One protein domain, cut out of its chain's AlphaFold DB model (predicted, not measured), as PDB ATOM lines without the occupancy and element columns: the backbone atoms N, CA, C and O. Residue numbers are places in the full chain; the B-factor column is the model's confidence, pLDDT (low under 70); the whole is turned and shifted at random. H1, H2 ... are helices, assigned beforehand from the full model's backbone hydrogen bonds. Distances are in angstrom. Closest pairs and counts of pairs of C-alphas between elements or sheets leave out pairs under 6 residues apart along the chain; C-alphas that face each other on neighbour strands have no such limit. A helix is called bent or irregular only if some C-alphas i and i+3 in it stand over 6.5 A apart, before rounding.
ATOM      1  N   LEU A   4     -16.193  90.485 -45.153       35.16
ATOM      2  CA  LEU A   4     -16.651  89.408 -44.270       35.16
ATOM      3  C   LEU A   4     -15.919  89.364 -42.918       35.16
ATOM      4  O   LEU A   4     -16.518  88.950 -41.932       35.16
ATOM      5  N   ASP A   5     -14.656  89.794 -42.850       36.94
ATOM      6  CA  ASP A   5     -13.897  89.844 -41.590       36.94
ATOM      7  C   ASP A   5     -14.392  90.997 -40.699       36.94
ATOM      8  O   ASP A   5     -14.460  90.874 -39.477       36.94
ATOM      9  N   GLU A   6     -14.794  92.106 -41.323       35.06
ATOM     10  CA  GLU A   6     -15.251  93.323 -40.644       35.06
ATOM     11  C   GLU A   6     -16.687  93.174 -40.101       35.06
ATOM     12  O   GLU A   6     -16.977  93.569 -38.969       35.06
ATOM     13  N   SER A   7     -17.584  92.513 -40.845       40.34
ATOM     14  CA  SER A   7     -18.935  92.184 -40.361       40.34
ATOM     15  C   SER A   7     -18.921  91.135 -39.238       40.34
ATOM     16  O   SER A   7     -19.747  91.190 -38.319       40.34
ATOM     17  N   HIS A   8     -17.940  90.224 -39.250       41.09
ATOM     18  CA  HIS A   8     -17.736  89.218 -38.209       41.09
ATOM     19  C   HIS A   8     -17.362  89.841 -36.852       41.09
ATOM     20  O   HIS A   8     -17.981  89.509 -35.836       41.09
ATOM     21  N   GLU A   9     -16.428  90.799 -36.827       41.94
ATOM     22  CA  GLU A   9     -16.050  91.526 -35.603       41.94
ATOM     23  C   GLU A   9     -17.197  92.377 -35.038       41.94
ATOM     24  O   GLU A   9     -17.380  92.454 -33.818       41.94
ATOM     25  N   ILE A  10     -18.015  92.982 -35.905       45.59
ATOM     26  CA  ILE A  10     -19.154  93.810 -35.486       45.59
ATOM     27  C   ILE A  10     -20.250  92.949 -34.838       45.59
ATOM     28  O   ILE A  10     -20.799  93.336 -33.802       45.59
ATOM     29  N   PHE A  11     -20.557  91.767 -35.381       46.84
ATOM     30  CA  PHE A  11     -21.544  90.866 -34.772       46.84
ATOM     31  C   PHE A  11     -21.055  90.283 -33.432       46.84
ATOM     32  O   PHE A  11     -21.833  90.213 -32.477       46.84
ATOM     33  N   GLU A  12     -19.772  89.922 -33.327       46.19
ATOM     34  CA  GLU A  12     -19.138  89.432 -32.091       46.19
ATOM     35  C   GLU A  12     -19.113  90.497 -30.978       46.19
ATOM     36  O   GLU A  12     -19.473  90.207 -29.835       46.19
ATOM     37  N   GLN A  13     -18.752  91.749 -31.294       43.47
ATOM     38  CA  GLN A  13     -18.708  92.826 -30.294       43.47
ATOM     39  C   GLN A  13     -20.090  93.351 -29.890       43.47
ATOM     40  O   GLN A  13     -20.275  93.770 -28.744       43.47
ATOM     41  N   LYS A  14     -21.045  93.395 -30.827       43.53
ATOM     42  CA  LYS A  14     -22.311  94.122 -30.653       43.53
ATOM     43  C   LYS A  14     -23.543  93.226 -30.799       43.53
ATOM     44  O   LYS A  14     -24.441  93.319 -29.974       43.53
ATOM     45  N   GLY A  15     -23.600  92.333 -31.782       43.53
ATOM     46  CA  GLY A  15     -24.818  91.586 -32.137       43.53
ATOM     47  C   GLY A  15     -25.397  90.706 -31.020       43.53
ATOM     48  O   GLY A  15     -26.603  90.738 -30.785       43.53
ATOM     49  N   SER A  16     -24.550  89.972 -30.293       41.09
ATOM     50  CA  SER A  16     -24.973  89.073 -29.202       41.09
ATOM     51  C   SER A  16     -25.356  89.822 -27.917       41.09
ATOM     52  O   SER A  16     -26.435  89.625 -27.373       41.09
ATOM     53  N   ARG A  17     -24.530  90.771 -27.459       38.47
ATOM     54  CA  ARG A  17     -24.815  91.567 -26.246       38.47
ATOM     55  C   ARG A  17     -25.997  92.521 -26.401       38.47
ATOM     56  O   ARG A  17     -26.720  92.752 -25.429       38.47
ATOM     57  N   LEU A  18     -26.222  93.052 -27.605       44.44
ATOM     58  CA  LEU A  18     -27.354  93.938 -27.881       44.44
ATOM     59  C   LEU A  18     -28.705  93.199 -27.841       44.44
ATOM     60  O   LEU A  18     -29.715  93.820 -27.524       44.44
ATOM     61  N   LEU A  19     -28.735  91.884 -28.085       43.50
ATOM     62  CA  LEU A  19     -29.942  91.059 -27.933       43.50
ATOM     63  C   LEU A  19     -30.416  90.960 -26.470       43.50
ATOM     64  O   LEU A  19     -31.615  90.844 -26.236       43.50
ATOM     65  N   VAL A  20     -29.493  91.028 -25.501       42.59
ATOM     66  CA  VAL A  20     -29.761  90.791 -24.066       42.59
ATOM     67  C   VAL A  20     -29.980  92.076 -23.272       42.59
ATOM     68  O   VAL A  20     -30.792  92.098 -22.348       42.59
ATOM     69  N   GLN A  21     -29.255  93.151 -23.591       37.84
ATOM     70  CA  GLN A  21     -29.375  94.409 -22.844       37.84
ATOM     71  C   GLN A  21     -30.686  95.154 -23.136       37.84
ATOM     72  O   GLN A  21     -31.239  95.761 -22.227       37.84
ATOM     73  N   TYR A  22     -31.231  95.061 -24.352       43.47
ATOM     74  CA  TYR A  22     -32.402  95.855 -24.747       43.47
ATOM     75  C   TYR A  22     -33.747  95.286 -24.272       43.47
ATOM     76  O   TYR A  22     -34.672  96.053 -24.038       43.47
ATOM     77  N   GLU A  23     -33.860  93.970 -24.054       40.72
ATOM     78  CA  GLU A  23     -35.087  93.338 -23.525       40.72
ATOM     79  C   GLU A  23     -35.307  93.664 -22.026       40.72
ATOM     80  O   GLU A  23     -36.413  93.521 -21.517       40.72
ATOM     81  N   LYS A  24     -34.273  94.151 -21.316       43.62
ATOM     82  CA  LYS A  24     -34.365  94.605 -19.913       43.62
ATOM     83  C   LYS A  24     -34.798  96.068 -19.739       43.62
ATOM     84  O   LYS A  24     -35.248  96.408 -18.649       43.62
ATOM     85  N   ASP A  25     -34.684  96.898 -20.777       41.03
ATOM     86  CA  ASP A  25     -34.893  98.358 -20.715       41.03
ATOM     87  C   ASP A  25     -36.142  98.846 -21.490       41.03
ATOM     88  O   ASP A  25     -36.338 100.054 -21.653       41.03
ATOM     89  N   ASP A  26     -37.010  97.921 -21.925       45.34
ATOM     90  CA  ASP A  26     -38.198  98.169 -22.775       45.34
ATOM     91  C   ASP A  26     -39.200  99.178 -22.169       45.34
ATOM     92  O   ASP A  26     -40.012  99.768 -22.877       45.34
ATOM     93  N   ASP A  27     -39.107  99.444 -20.864       46.22
ATOM     94  CA  ASP A  27     -40.023 100.343 -20.160       46.22
ATOM     95  C   ASP A  27     -39.550 101.815 -20.125       46.22
ATOM     96  O   ASP A  27     -40.311 102.680 -19.686       46.22
ATOM     97  N   LYS A  28     -38.303 102.150 -20.528       40.44
ATOM     98  CA  LYS A  28     -37.760 103.508 -20.263       40.44
ATOM     99  C   LYS A  28     -36.924 104.228 -21.322       40.44
ATOM    100  O   LYS A  28     -36.721 105.422 -21.122       40.44
ATOM    101  N   ASN A  29     -36.482 103.634 -22.432       38.03
ATOM    102  CA  ASN A  29     -35.660 104.386 -23.399       38.03
ATOM    103  C   ASN A  29     -36.089 104.200 -24.860       38.03
ATOM    104  O   ASN A  29     -36.089 103.099 -25.402       38.03
ATOM    105  N   HIS A  30     -36.395 105.320 -25.519       43.81
ATOM    106  CA  HIS A  30     -36.566 105.390 -26.967       43.81
ATOM    107  C   HIS A  30     -35.265 104.973 -27.670       43.81
ATOM    108  O   HIS A  30     -34.201 105.542 -27.425       43.81
ATOM    109  N   LEU A  31     -35.359 103.962 -28.536       42.41
ATOM    110  CA  LEU A  31     -34.234 103.410 -29.292       42.41
ATOM    111  C   LEU A  31     -33.602 104.462 -30.229       42.41
ATOM    112  O   LEU A  31     -34.325 105.293 -30.788       42.41
ATOM    113  N   PRO A  32     -32.278 104.409 -30.483       41.25
ATOM    114  CA  PRO A  32     -31.659 105.186 -31.554       41.25
ATOM    115  C   PRO A  32     -32.270 104.807 -32.919       41.25
ATOM    116  O   PRO A  32     -32.473 103.621 -33.175       41.25
ATOM    117  N   PRO A  33     -32.494 105.759 -33.845       39.72
ATOM    118  CA  PRO A  33     -33.230 105.532 -35.099       39.72
ATOM    119  C   PRO A  33     -32.611 104.499 -36.064       39.72
ATOM    120  O   PRO A  33     -33.275 104.054 -36.994       39.72
ATOM    121  N   TRP A  34     -31.356 104.093 -35.850       42.69
ATOM    122  CA  TRP A  34     -30.654 103.069 -36.637       42.69
ATOM    123  C   TRP A  34     -30.689 101.664 -36.002       42.69
ATOM    124  O   TRP A  34     -30.253 100.699 -36.629       42.69
ATOM    125  N   PHE A  35     -31.220 101.522 -34.783       38.97
ATOM    126  CA  PHE A  35     -31.304 100.261 -34.048       38.97
ATOM    127  C   PHE A  35     -32.754  99.745 -34.048       38.97
ATOM    128  O   PHE A  35     -33.581 100.146 -33.233       38.97
ATOM    129  N   ASN A  36     -33.091  98.891 -35.021       50.06
ATOM    130  CA  ASN A  36     -34.474  98.487 -35.286       50.06
ATOM    131  C   ASN A  36     -34.807  97.107 -34.670       50.06
ATOM    132  O   ASN A  36     -34.372  96.069 -35.177       50.06
ATOM    133  N   LEU A  37     -35.637  97.086 -33.618       47.78
ATOM    134  CA  LEU A  37     -36.185  95.870 -32.987       47.78
ATOM    135  C   LEU A  37     -36.911  94.941 -33.977       47.78
ATOM    136  O   LEU A  37     -36.969  93.725 -33.771       47.78
ATOM    137  N   GLU A  38     -37.435  95.472 -35.085       53.50
ATOM    138  CA  GLU A  38     -38.022  94.656 -36.148       53.50
ATOM    139  C   GLU A  38     -36.996  93.751 -36.829       53.50
ATOM    140  O   GLU A  38     -37.365  92.672 -37.286       53.50
ATOM    141  N   LYS A  39     -35.724  94.160 -36.924       52.19
ATOM    142  CA  LYS A  39     -34.677  93.338 -37.552       52.19
ATOM    143  C   LYS A  39     -34.326  92.141 -36.667       52.19
ATOM    144  O   LYS A  39     -34.277  91.019 -37.156       52.19
ATOM    145  N   LEU A  40     -34.227  92.340 -35.351       53.34
ATOM    146  CA  LEU A  40     -34.010  91.252 -34.387       53.34
ATOM    147  C   LEU A  40     -35.211  90.294 -34.302       53.34
ATOM    148  O   LEU A  40     -35.035  89.076 -34.218       53.34
ATOM    149  N   ARG A  41     -36.444  90.813 -34.401       61.78
ATOM    150  CA  ARG A  41     -37.662  89.985 -34.477       61.78
ATOM    151  C   ARG A  41     -37.650  89.046 -35.688       61.78
ATOM    152  O   ARG A  41     -38.159  87.935 -35.578       61.78
ATOM    153  N   ARG A  42     -37.060  89.456 -36.816       66.75
ATOM    154  CA  ARG A  42     -36.991  88.649 -38.049       66.75
ATOM    155  C   ARG A  42     -36.039  87.451 -37.950       66.75
ATOM    156  O   ARG A  42     -36.243  86.468 -38.654       66.75
ATOM    157  N   VAL A  43     -35.062  87.482 -37.040       69.94
ATOM    158  CA  VAL A  43     -34.064  86.406 -36.876       69.94
ATOM    159  C   VAL A  43     -34.561  85.271 -35.971       69.94
ATOM    160  O   VAL A  43     -34.257  84.104 -36.216       69.94
ATOM    161  N   LYS A  44     -35.372  85.568 -34.943       72.38
ATOM    162  CA  LYS A  44     -35.887  84.546 -34.003       72.38
ATOM    163  C   LYS A  44     -36.632  83.386 -34.710       72.38
ATOM    164  O   LYS A  44     -36.380  82.234 -34.352       72.38
ATOM    165  N   PRO A  45     -37.487  83.620 -35.728       80.56
ATOM    166  CA  PRO A  45     -38.113  82.545 -36.499       80.56
ATOM    167  C   PRO A  45     -37.110  81.654 -37.239       80.56
ATOM    168  O   PRO A  45     -37.265  80.437 -37.217       80.56
ATOM    169  N   LEU A  46     -36.062  82.229 -37.842       82.94
ATOM    170  CA  LEU A  46     -35.011  81.464 -38.524       82.94
ATOM    171  C   LEU A  46     -34.333  80.473 -37.567       82.94
ATOM    172  O   LEU A  46     -34.175  79.294 -37.893       82.94
ATOM    173  N   PHE A  47     -34.010  80.927 -36.352       86.06
ATOM    174  CA  PHE A  47     -33.507  80.040 -35.305       86.06
ATOM    175  C   PHE A  47     -34.529  78.951 -34.937       86.06
ATOM    176  O   PHE A  47     -34.162  77.782 -34.831       86.06
ATOM    177  N   ALA A  48     -35.809  79.297 -34.768       83.88
ATOM    178  CA  ALA A  48     -36.842  78.331 -34.388       83.88
ATOM    179  C   ALA A  48     -37.016  77.194 -35.415       83.88
ATOM    180  O   ALA A  48     -37.323  76.069 -35.026       83.88
ATOM    181  N   PHE A  49     -36.800  77.467 -36.707       83.81
ATOM    182  CA  PHE A  49     -36.897  76.454 -37.760       83.81
ATOM    183  C   PHE A  49     -35.648  75.578 -37.890       83.81
ATOM    184  O   PHE A  49     -35.778  74.365 -38.040       83.81
ATOM    185  N   ALA A  50     -34.452  76.171 -37.851       89.50
ATOM    186  CA  ALA A  50     -33.224  75.459 -38.222       89.50
ATOM    187  C   ALA A  50     -32.102  75.515 -37.179       89.50
ATOM    188  O   ALA A  50     -31.195  74.687 -37.210       89.50
ATOM    189  N   GLY A  51     -32.177  76.416 -36.200       88.50
ATOM    190  CA  GLY A  51     -31.170  76.539 -35.144       88.50
ATOM    191  C   GLY A  51     -31.052  75.278 -34.286       88.50
ATOM    192  O   GLY A  51     -29.948  74.845 -33.962       88.50
ATOM    193  N   LEU A  52     -32.176  74.612 -33.995       87.06
ATOM    194  CA  LEU A  52     -32.181  73.334 -33.270       87.06
ATOM    195  C   LEU A  52     -31.523  72.194 -34.063       87.06
ATOM    196  O   LEU A  52     -30.856  71.343 -33.471       87.06
ATOM    197  N   LEU A  53     -31.656  72.206 -35.395       89.00
ATOM    198  CA  LEU A  53     -30.999  71.239 -36.277       89.00
ATOM    199  C   LEU A  53     -29.482  71.454 -36.312       89.00
ATOM    200  O   LEU A  53     -28.745  70.478 -36.344       89.00
ATOM    201  N   VAL A  54     -29.012  72.705 -36.246       90.44
ATOM    202  CA  VAL A  54     -27.574  73.013 -36.138       90.44
ATOM    203  C   VAL A  54     -27.015  72.599 -34.772       90.44
ATOM    204  O   VAL A  54     -25.901  72.087 -34.682       90.44
ATOM    205  N   LEU A  55     -27.775  72.796 -33.689       89.62
ATOM    206  CA  LEU A  55     -27.308  72.479 -32.335       89.62
ATOM    207  C   LEU A  55     -27.268  70.977 -32.041       89.62
ATOM    208  O   LEU A  55     -26.401  70.526 -31.288       89.62
ATOM    209  N   SER A  56     -28.212  70.200 -32.571       87.00
ATOM    210  CA  SER A  56     -28.356  68.774 -32.250       87.00
ATOM    211  C   SER A  56     -28.888  67.949 -33.433       87.00
ATOM    212  O   SER A  56     -29.928  67.305 -33.304       87.00
ATOM    213  N   PRO A  57     -28.180  67.911 -34.576       87.38
ATOM    214  CA  PRO A  57     -28.675  67.305 -35.821       87.38
ATOM    215  C   PRO A  57     -29.085  65.837 -35.652       87.38
ATOM    216  O   PRO A  57     -30.170  65.431 -36.068       87.38
ATOM    217  N   GLU A  58     -28.267  65.053 -34.947       85.50
ATOM    218  CA  GLU A  58     -28.509  63.625 -34.712       85.50
ATOM    219  C   GLU A  58     -29.786  63.358 -33.904       85.50
ATOM    220  O   GLU A  58     -30.460  62.349 -34.111       85.50
ATOM    221  N   LYS A  59     -30.158  64.279 -33.003       86.25
ATOM    222  CA  LYS A  59     -31.378  64.160 -32.193       86.25
ATOM    223  C   LYS A  59     -32.634  64.239 -33.046       86.25
ATOM    224  O   LYS A  59     -33.625  63.589 -32.733       86.25
ATOM    225  N   TYR A  60     -32.570  64.984 -34.141       85.44
ATOM    226  CA  TYR A  60     -33.686  65.202 -35.054       85.44
ATOM    227  C   TYR A  60     -33.645  64.279 -36.282       85.44
ATOM    228  O   TYR A  60     -34.387  64.496 -37.237       85.44
ATOM    229  N   GLY A  61     -32.798  63.243 -36.267       82.69
ATOM    230  CA  GLY A  61     -32.644  62.314 -37.391       82.69
ATOM    231  C   GLY A  61     -31.941  62.928 -38.607       82.69
ATOM    232  O   GLY A  61     -31.988  62.355 -39.698       82.69
ATOM    233  N   PHE A  62     -31.293  64.084 -38.446       85.19
ATOM    234  CA  PHE A  62     -30.473  64.684 -39.491       85.19
ATOM    235  C   PHE A  62     -29.099  64.003 -39.561       85.19
ATOM    236  O   PHE A  62     -28.687  63.287 -38.645       85.19
ATOM    237  N   SER A  63     -28.400  64.189 -40.679       81.44
ATOM    238  CA  SER A  63     -27.055  63.643 -40.850       81.44
ATOM    239  C   SER A  63     -26.086  64.272 -39.847       81.44
ATOM    240  O   SER A  63     -26.113  65.481 -39.630       81.44
ATOM    241  N   GLY A  64     -25.218  63.452 -39.252       78.44
ATOM    242  CA  GLY A  64     -24.110  63.925 -38.413       78.44
ATOM    243  C   GLY A  64     -22.896  64.396 -39.221       78.44
ATOM    244  O   GLY A  64     -21.902  64.824 -38.638       78.44
ATOM    245  N   LYS A  65     -22.942  64.298 -40.558       87.25
ATOM    246  CA  LYS A  65     -21.858  64.755 -41.431       87.25
ATOM    247  C   LYS A  65     -21.813  66.275 -41.469       87.25
ATOM    248  O   LYS A  65     -22.840  66.924 -41.673       87.25
ATOM    249  N   LYS A  66     -20.612  66.832 -41.320       88.06
ATOM    250  CA  LYS A  66     -20.394  68.279 -41.303       88.06
ATOM    251  C   LYS A  66     -20.843  68.926 -42.616       88.06
ATOM    252  O   LYS A  66     -21.511  69.951 -42.580       88.06
ATOM    253  N   GLU A  67     -20.581  68.276 -43.743       90.38
ATOM    254  CA  GLU A  67     -20.900  68.777 -45.084       90.38
ATOM    255  C   GLU A  67     -22.418  68.908 -45.306       90.38
ATOM    256  O   GLU A  67     -22.895  69.869 -45.914       90.38
ATOM    257  N   ASP A  68     -23.200  67.965 -44.770       90.88
ATOM    258  CA  ASP A  68     -24.664  67.999 -44.859       90.88
ATOM    259  C   ASP A  68     -25.235  69.152 -44.016       90.88
ATOM    260  O   ASP A  68     -26.203  69.809 -44.412       90.88
ATOM    261  N   ILE A  69     -24.620  69.429 -42.862       90.94
ATOM    262  CA  ILE A  69     -25.008  70.538 -41.985       90.94
ATOM    263  C   ILE A  69     -24.611  71.881 -42.605       90.94
ATOM    264  O   ILE A  69     -25.417  72.806 -42.600       90.94
ATOM    265  N   GLU A  70     -23.421  71.993 -43.195       92.25
ATOM    266  CA  GLU A  70     -22.984  73.191 -43.927       92.25
ATOM    267  C   GLU A  70     -23.894  73.486 -45.123       92.25
ATOM    268  O   GLU A  70     -24.297  74.629 -45.333       92.25
ATOM    269  N   THR A  71     -24.310  72.448 -45.853       93.06
ATOM    270  CA  THR A  71     -25.282  72.584 -46.947       93.06
ATOM    271  C   THR A  71     -26.632  73.092 -46.433       93.06
ATOM    272  O   THR A  71     -27.244  73.971 -47.041       93.06
ATOM    273  N   MET A  72     -27.100  72.577 -45.291       92.88
ATOM    274  CA  MET A  72     -28.320  73.061 -44.640       92.88
ATOM    275  C   MET A  72     -28.181  74.523 -44.191       92.88
ATOM    276  O   MET A  72     -29.113  75.305 -44.372       92.88
ATOM    277  N   ILE A  73     -27.033  74.905 -43.629       92.56
ATOM    278  CA  ILE A  73     -26.739  76.285 -43.223       92.56
ATOM    279  C   ILE A  73     -26.791  77.211 -44.438       92.56
ATOM    280  O   ILE A  73     -27.505  78.209 -44.402       92.56
ATOM    281  N   TYR A  74     -26.129  76.847 -45.538       92.88
ATOM    282  CA  TYR A  74     -26.178  77.617 -46.780       92.88
ATOM    283  C   TYR A  74     -27.606  77.739 -47.332       92.88
ATOM    284  O   TYR A  74     -28.034  78.809 -47.757       92.88
ATOM    285  N   PHE A  75     -28.393  76.664 -47.280       93.75
ATOM    286  CA  PHE A  75     -29.799  76.721 -47.676       93.75
ATOM    287  C   PHE A  75     -30.581  77.751 -46.845       93.75
ATOM    288  O   PHE A  75     -31.288  78.591 -47.402       93.75
ATOM    289  N   TRP A  76     -30.429  77.732 -45.520       92.06
ATOM    290  CA  TRP A  76     -31.132  78.668 -44.641       92.06
ATOM    291  C   TRP A  76     -30.581  80.096 -44.688       92.06
ATOM    292  O   TRP A  76     -31.348  81.029 -44.444       92.06
ATOM    293  N   SER A  77     -29.313  80.295 -45.057       90.25
ATOM    294  CA  SER A  77     -28.759  81.632 -45.293       90.25
ATOM    295  C   SER A  77     -29.412  82.281 -46.513       90.25
ATOM    296  O   SER A  77     -29.883  83.416 -46.419       90.25
ATOM    297  N   VAL A  78     -29.578  81.531 -47.606       91.50
ATOM    298  CA  VAL A  78     -30.293  81.994 -48.804       91.50
ATOM    299  C   VAL A  78     -31.764  82.280 -48.496       91.50
ATOM    300  O   VAL A  78     -32.287  83.304 -48.931       91.50
ATOM    301  N   ILE A  79     -32.435  81.434 -47.703       90.44
ATOM    302  CA  ILE A  79     -33.814  81.707 -47.260       90.44
ATOM    303  C   ILE A  79     -33.882  83.002 -46.441       90.44
ATOM    304  O   ILE A  79     -34.784  83.807 -46.663       90.44
ATOM    305  N   GLY A  80     -32.931  83.239 -45.533       85.50
ATOM    306  CA  GLY A  80     -32.850  84.489 -44.773       85.50
ATOM    307  C   GLY A  80     -32.739  85.717 -45.680       85.50
ATOM    308  O   GLY A  80     -33.510  86.665 -45.526       85.50
ATOM    309  N   TYR A  81     -31.866  85.649 -46.684       86.25
ATOM    310  CA  TYR A  81     -31.715  86.697 -47.692       86.25
ATOM    311  C   TYR A  81     -33.009  86.920 -48.495       86.25
ATOM    312  O   TYR A  81     -33.470  88.050 -48.641       86.25
ATOM    313  N   MET A  82     -33.664  85.845 -48.950       87.31
ATOM    314  CA  MET A  82     -34.941  85.921 -49.679       87.31
ATOM    315  C   MET A  82     -36.082  86.519 -48.843       87.31
ATOM    316  O   MET A  82     -37.012  87.100 -49.398       87.31
ATOM    317  N   LEU A  83     -36.015  86.399 -47.515       84.25
ATOM    318  CA  LEU A  83     -36.951  87.030 -46.581       84.25
ATOM    319  C   LEU A  83     -36.609  88.505 -46.287       84.25
ATOM    320  O   LEU A  83     -37.288  89.136 -45.473       84.25
ATOM    321  N   GLY A  84     -35.586  89.064 -46.942       80.69
ATOM    322  CA  GLY A  84     -35.164  90.457 -46.794       80.69
ATOM    323  C   GLY A  84     -34.443  90.739 -45.476       80.69
ATOM    324  O   GLY A  84     -34.581  91.831 -44.922       80.69
ATOM    325  N   ILE A  85     -33.744  89.744 -44.924       80.75
ATOM    326  CA  ILE A  85     -32.847  89.927 -43.779       80.75
ATOM    327  C   ILE A  85     -31.484  90.319 -44.337       80.75
ATOM    328  O   ILE A  85     -30.922  89.570 -45.133       80.75
ATOM    329  N   ASP A  86     -30.969  91.480 -43.924       79.50
ATOM    330  CA  ASP A  86     -29.637  91.913 -44.349       79.50
ATOM    331  C   ASP A  86     -28.584  90.905 -43.871       79.50
ATOM    332  O   ASP A  86     -28.707  90.329 -42.785       79.50
ATOM    333  N   ASP A  87     -27.529  90.730 -44.662       77.94
ATOM    334  CA  ASP A  87     -26.496  89.725 -44.411       77.94
ATOM    335  C   ASP A  87     -25.842  89.881 -43.026       77.94
ATOM    336  O   ASP A  87     -25.604  88.890 -42.337       77.94
ATOM    337  N   ASP A  88     -25.684  91.118 -42.548       74.69
ATOM    338  CA  ASP A  88     -25.138  91.432 -41.218       74.69
ATOM    339  C   ASP A  88     -25.965  90.853 -40.054       74.69
ATOM    340  O   ASP A  88     -25.454  90.655 -38.950       74.69
ATOM    341  N   TYR A  89     -27.253  90.579 -40.282       74.19
ATOM    342  CA  TYR A  89     -28.176  90.023 -39.286       74.19
ATOM    343  C   TYR A  89     -28.579  88.577 -39.587       74.19
ATOM    344  O   TYR A  89     -29.329  87.969 -38.817       74.19
ATOM    345  N   ASN A  90     -28.116  88.010 -40.699       81.69
ATOM    346  CA  ASN A  90     -28.489  86.666 -41.092       81.69
ATOM    347  C   ASN A  90     -27.734  85.634 -40.244       81.69
ATOM    348  O   ASN A  90     -26.523  85.442 -40.357       81.69
ATOM    349  N   LEU A  91     -28.489  84.929 -39.401       82.94
ATOM    350  CA  LEU A  91     -27.967  83.933 -38.468       82.94
ATOM    351  C   LEU A  91     -27.100  82.862 -39.144       82.94
ATOM    352  O   LEU A  91     -26.134  82.399 -38.541       82.94
ATOM    353  N   PHE A  92     -27.453  82.472 -40.370       86.81
ATOM    354  CA  PHE A  92     -26.854  81.341 -41.078       86.81
ATOM    355  C   PHE A  92     -25.716  81.740 -42.029       86.81
ATOM    356  O   PHE A  92     -25.241  80.902 -42.789       86.81
ATOM    357  N   ILE A  93     -25.254  82.994 -41.998       85.81
ATOM    358  CA  ILE A  93     -24.061  83.409 -42.748       85.81
ATOM    359  C   ILE A  93     -22.802  83.108 -41.938       85.81
ATOM    360  O   ILE A  93     -22.633  83.615 -40.829       85.81
ATOM    361  N   GLY A  94     -21.904  82.319 -42.523       84.44
ATOM    362  CA  GLY A  94     -20.612  81.968 -41.945       84.44
ATOM    363  C   GLY A  94     -20.311  80.482 -42.081       84.44
ATOM    364  O   GLY A  94     -21.025  79.743 -42.761       84.44
ATOM    365  N   ASP A  95     -19.241  80.052 -41.422       86.44
ATOM    366  CA  ASP A  95     -18.910  78.640 -41.300       86.44
ATOM    367  C   ASP A  95     -19.778  77.940 -40.239       86.44
ATOM    368  O   ASP A  95     -20.504  78.563 -39.454       86.44
ATOM    369  N   TYR A  96     -19.712  76.607 -40.224       87.75
ATOM    370  CA  TYR A  96     -20.500  75.790 -39.304       87.75
ATOM    371  C   TYR A  96     -20.302  76.181 -37.832       87.75
ATOM    372  O   TYR A  96     -21.283  76.287 -37.096       87.75
ATOM    373  N   GLU A  97     -19.061  76.414 -37.393       88.25
ATOM    374  CA  GLU A  97     -18.774  76.694 -35.983       88.25
ATOM    375  C   GLU A  97     -19.303  78.066 -35.556       88.25
ATOM    376  O   GLU A  97     -19.929  78.177 -34.499       88.25
ATOM    377  N   THR A  98     -19.158  79.087 -36.404       85.56
ATOM    378  CA  THR A  98     -19.705  80.425 -36.148       85.56
ATOM    379  C   THR A  98     -21.222  80.369 -36.028       85.56
ATOM    380  O   THR A  98     -21.798  80.833 -35.041       85.56
ATOM    381  N   VAL A  99     -21.899  79.744 -36.993       88.25
ATOM    382  CA  VAL A  99     -23.365  79.632 -36.992       88.25
ATOM    383  C   VAL A  99     -23.852  78.817 -35.794       88.25
ATOM    384  O   VAL A  99     -24.836  79.189 -35.147       88.25
ATOM    385  N   ARG A 100     -23.146  77.741 -35.438       89.81
ATOM    386  CA  ARG A 100     -23.457  76.928 -34.259       89.81
ATOM    387  C   ARG A 100     -23.303  77.721 -32.968       89.81
ATOM    388  O   ARG A 100     -24.174  77.629 -32.099       89.81
ATOM    389  N   GLN A 101     -22.244  78.516 -32.845       86.50
ATOM    390  CA  GLN A 101     -22.021  79.370 -31.685       86.50
ATOM    391  C   GLN A 101     -23.120  80.430 -31.560       86.50
ATOM    392  O   GLN A 101     -23.711  80.567 -30.490       86.50
ATOM    393  N   ARG A 102     -23.489  81.103 -32.657       84.62
ATOM    394  CA  ARG A 102     -24.603  82.068 -32.675       84.62
ATOM    395  C   ARG A 102     -25.928  81.427 -32.273       84.62
ATOM    396  O   ARG A 102     -26.645  81.965 -31.431       84.62
ATOM    397  N   CYS A 103     -26.226  80.249 -32.825       88.25
ATOM    398  CA  CYS A 103     -27.386  79.454 -32.435       88.25
ATOM    399  C   CYS A 103     -27.378  79.162 -30.926       88.25
ATOM    400  O   CYS A 103     -28.405  79.286 -30.262       88.25
ATOM    401  N   ARG A 104     -26.221  78.812 -30.359       87.44
ATOM    402  CA  ARG A 104     -26.092  78.503 -28.932       87.44
ATOM    403  C   ARG A 104     -26.309  79.730 -28.048       87.44
ATOM    404  O   ARG A 104     -26.958  79.614 -27.010       87.44
ATOM    405  N   THR A 105     -25.813  80.888 -28.471       83.50
ATOM    406  CA  THR A 105     -26.027  82.169 -27.789       83.50
ATOM    407  C   THR A 105     -27.509  82.537 -27.771       83.50
ATOM    408  O   THR A 105     -28.088  82.643 -26.694       83.50
ATOM    409  N   ILE A 106     -28.162  82.586 -28.941       83.75
ATOM    410  CA  ILE A 106     -29.606  82.874 -29.059       83.75
ATOM    411  C   ILE A 106     -30.437  81.884 -28.235       83.75
ATOM    412  O   ILE A 106     -31.422  82.254 -27.588       83.75
ATOM    413  N   PHE A 107     -30.044  80.609 -28.242       84.81
ATOM    414  CA  PHE A 107     -30.714  79.595 -27.448       84.81
ATOM    415  C   PHE A 107     -30.660  79.912 -25.950       84.81
ATOM    416  O   PHE A 107     -31.699  79.957 -25.296       84.81
ATOM    417  N   ASN A 108     -29.460  80.133 -25.414       84.19
ATOM    418  CA  ASN A 108     -29.253  80.356 -23.985       84.19
ATOM    419  C   ASN A 108     -29.853  81.677 -23.501       84.19
ATOM    420  O   ASN A 108     -30.349  81.740 -22.379       84.19
ATOM    421  N   GLU A 109     -29.803  82.712 -24.334       78.94
ATOM    422  CA  GLU A 109     -30.175  84.071 -23.949       78.94
ATOM    423  C   GLU A 109     -31.661  84.371 -24.159       78.94
ATOM    424  O   GLU A 109     -32.238  85.116 -23.374       78.94
ATOM    425  N   ASN A 110     -32.310  83.769 -25.163       77.50
ATOM    426  CA  ASN A 110     -33.716  84.051 -25.469       77.50
ATOM    427  C   ASN A 110     -34.620  82.823 -25.300       77.50
ATOM    428  O   ASN A 110     -35.630  82.887 -24.597       77.50
ATOM    429  N   PHE A 111     -34.295  81.696 -25.942       79.56
ATOM    430  CA  PHE A 111     -35.214  80.550 -26.000       79.56
ATOM    431  C   PHE A 111     -35.300  79.799 -24.673       79.56
ATOM    432  O   PHE A 111     -36.403  79.531 -24.204       79.56
ATOM    433  N   ARG A 112     -34.165  79.499 -24.037       83.88
ATOM    434  CA  ARG A 112     -34.118  78.824 -22.738       83.88
ATOM    435  C   ARG A 112     -34.889  79.584 -21.649       83.88
ATOM    436  O   ARG A 112     -35.768  78.965 -21.050       83.88
ATOM    437  N   PRO A 113     -34.657  80.889 -21.399       82.75
ATOM    438  CA  PRO A 113     -35.436  81.610 -20.395       82.75
ATOM    439  C   PRO A 113     -36.920  81.698 -20.766       82.75
ATOM    440  O   PRO A 113     -37.762  81.552 -19.888       82.75
ATOM    441  N   SER A 114     -37.263  81.834 -22.053       81.12
ATOM    442  CA  SER A 114     -38.667  81.831 -22.500       81.12
ATOM    443  C   SER A 114     -39.372  80.490 -22.255       81.12
ATOM    444  O   SER A 114     -40.549  80.472 -21.898       81.12
ATOM    445  N   LEU A 115     -38.663  79.367 -22.422       80.75
ATOM    446  CA  LEU A 115     -39.177  78.031 -22.109       80.75
ATOM    447  C   LEU A 115     -39.393  77.857 -20.601       80.75
ATOM    448  O   LEU A 115     -40.414  77.315 -20.192       80.75
ATOM    449  N   LEU A 116     -38.468  78.355 -19.775       82.50
ATOM    450  CA  LEU A 116     -38.569  78.285 -18.313       82.50
ATOM    451  C   LEU A 116     -39.632  79.223 -17.734       82.50
ATOM    452  O   LEU A 116     -40.281  78.878 -16.746       82.50
ATOM    453  N   ALA A 117     -39.853  80.379 -18.365       80.69
ATOM    454  CA  ALA A 117     -40.885  81.334 -17.971       80.69
ATOM    455  C   ALA A 117     -42.309  80.760 -18.086       80.69
ATOM    456  O   ALA A 117     -43.221  81.293 -17.460       80.69
ATOM    457  N   ASN A 118     -42.503  79.673 -18.850       72.75
ATOM    458  CA  ASN A 118     -43.758  78.919 -18.932       72.75
ATOM    459  C   ASN A 118     -45.001  79.803 -19.162       72.75
ATOM    460  O   ASN A 118     -46.043  79.613 -18.533       72.75
TER     461      ASN A 118
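Overview. This is residues 4 to 118 of the 223 residues of an uncharacterized protein of Euroglyphus maynei (UniProt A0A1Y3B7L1). Helix H5 crosses the kinked helix H2 almost at a right angle, and H4 runs back beside part of H2, with the start of H5 packed on the first half of H4. On H5 also packs H1b, the second arm of the bent helix H1, while H1a touches no helix. Residues 24 to 30 stick out in a loop toward one end of the longest axis, the small H3 lies toward the other, and residues 112 to 118 stick out at the end of H5. The printed part has 115 residues with five named helices, H1 to H5 in order, and no named strand: an all helix class, compact with a radius of gyration of the C-alphas of 14.7 A and spans of 47 by 37 by 24 A.

Arrangement. H1, residues 4 to 24, was assigned as one helix by its hydrogen bonds but is bent, with C-alphas 13 and 16 7.4 A apart; its arms H1a, residues 4 to 13, and H1b, residues 16 to 24, stand at a steep tilt of 36 degrees, only just past shallow. H1b touches H5, residues 96 to 116, at a shallow tilt of 16 degrees, the same way; the closest C-alphas, of Val 20 and Glu 109, are 6.7 A apart. H2, residues 37 to 55, has a kink of 56 degrees near residue 49. With residues 47 to 55 alone it touches H5, about perpendicular at 73 degrees, the closest C-alphas being those of Gly 51 and Cys 103, 5.5 A apart. H2 touches H4, residues 66 to 82, with residues 46 to 54 alone, at a shallow tilt of 21 degrees, opposite ways; the closest C-alphas are those of Val 54 and Ile 69, 6.8 A apart. H3, residues 57 to 60, is close to H2 but not clearly touching, with the C-alphas of Leu 53 and Tyr 60 6.7 A apart. H4 touches H5 with residues 66 to 73 alone, only just about perpendicular at 70.4 degrees; the closest C-alphas, of Glu 70 and Tyr 96, are 5.9 A apart. Every O i to N i+4 pair is within hydrogen-bond range in H1a and H4, against 9 of 15 in H2, 15 of 17 in H5 and 1 of 5 in H1b, where 2 of 6 O i to N i+3 pairs are within range; H3 is too short for an O i to N i+4 pair.

Along the chain. H1a begins at C-alpha 4 (-16.651, 89.408, -44.270) and is 14.5 A long; H1b is 14.3 A. H2 measures 25.0 A and is irregular, with C-alphas 49 and 52 7.2 A apart. H3 is 5.5 A long, and H4 24.4 A from C-alpha 66 (-20.394, 68.279, -41.303). H5, 27.8 A, ends at C-alpha 116 (-38.569, 78.285, -18.313); it is only just irregular, C-alphas 109 and 112 being 6.7 A apart.

Size, cuts and confidence. The two C-alphas farthest apart are those of Lys 28 and Lys 65, 46.9 A. The printed part has no cut; the links H1 to H2 and H4 to H5 are long, with 12 and 13 residues. Mean pLDDT of the printed part is 71.2, and residues 4 to 43 are under 70.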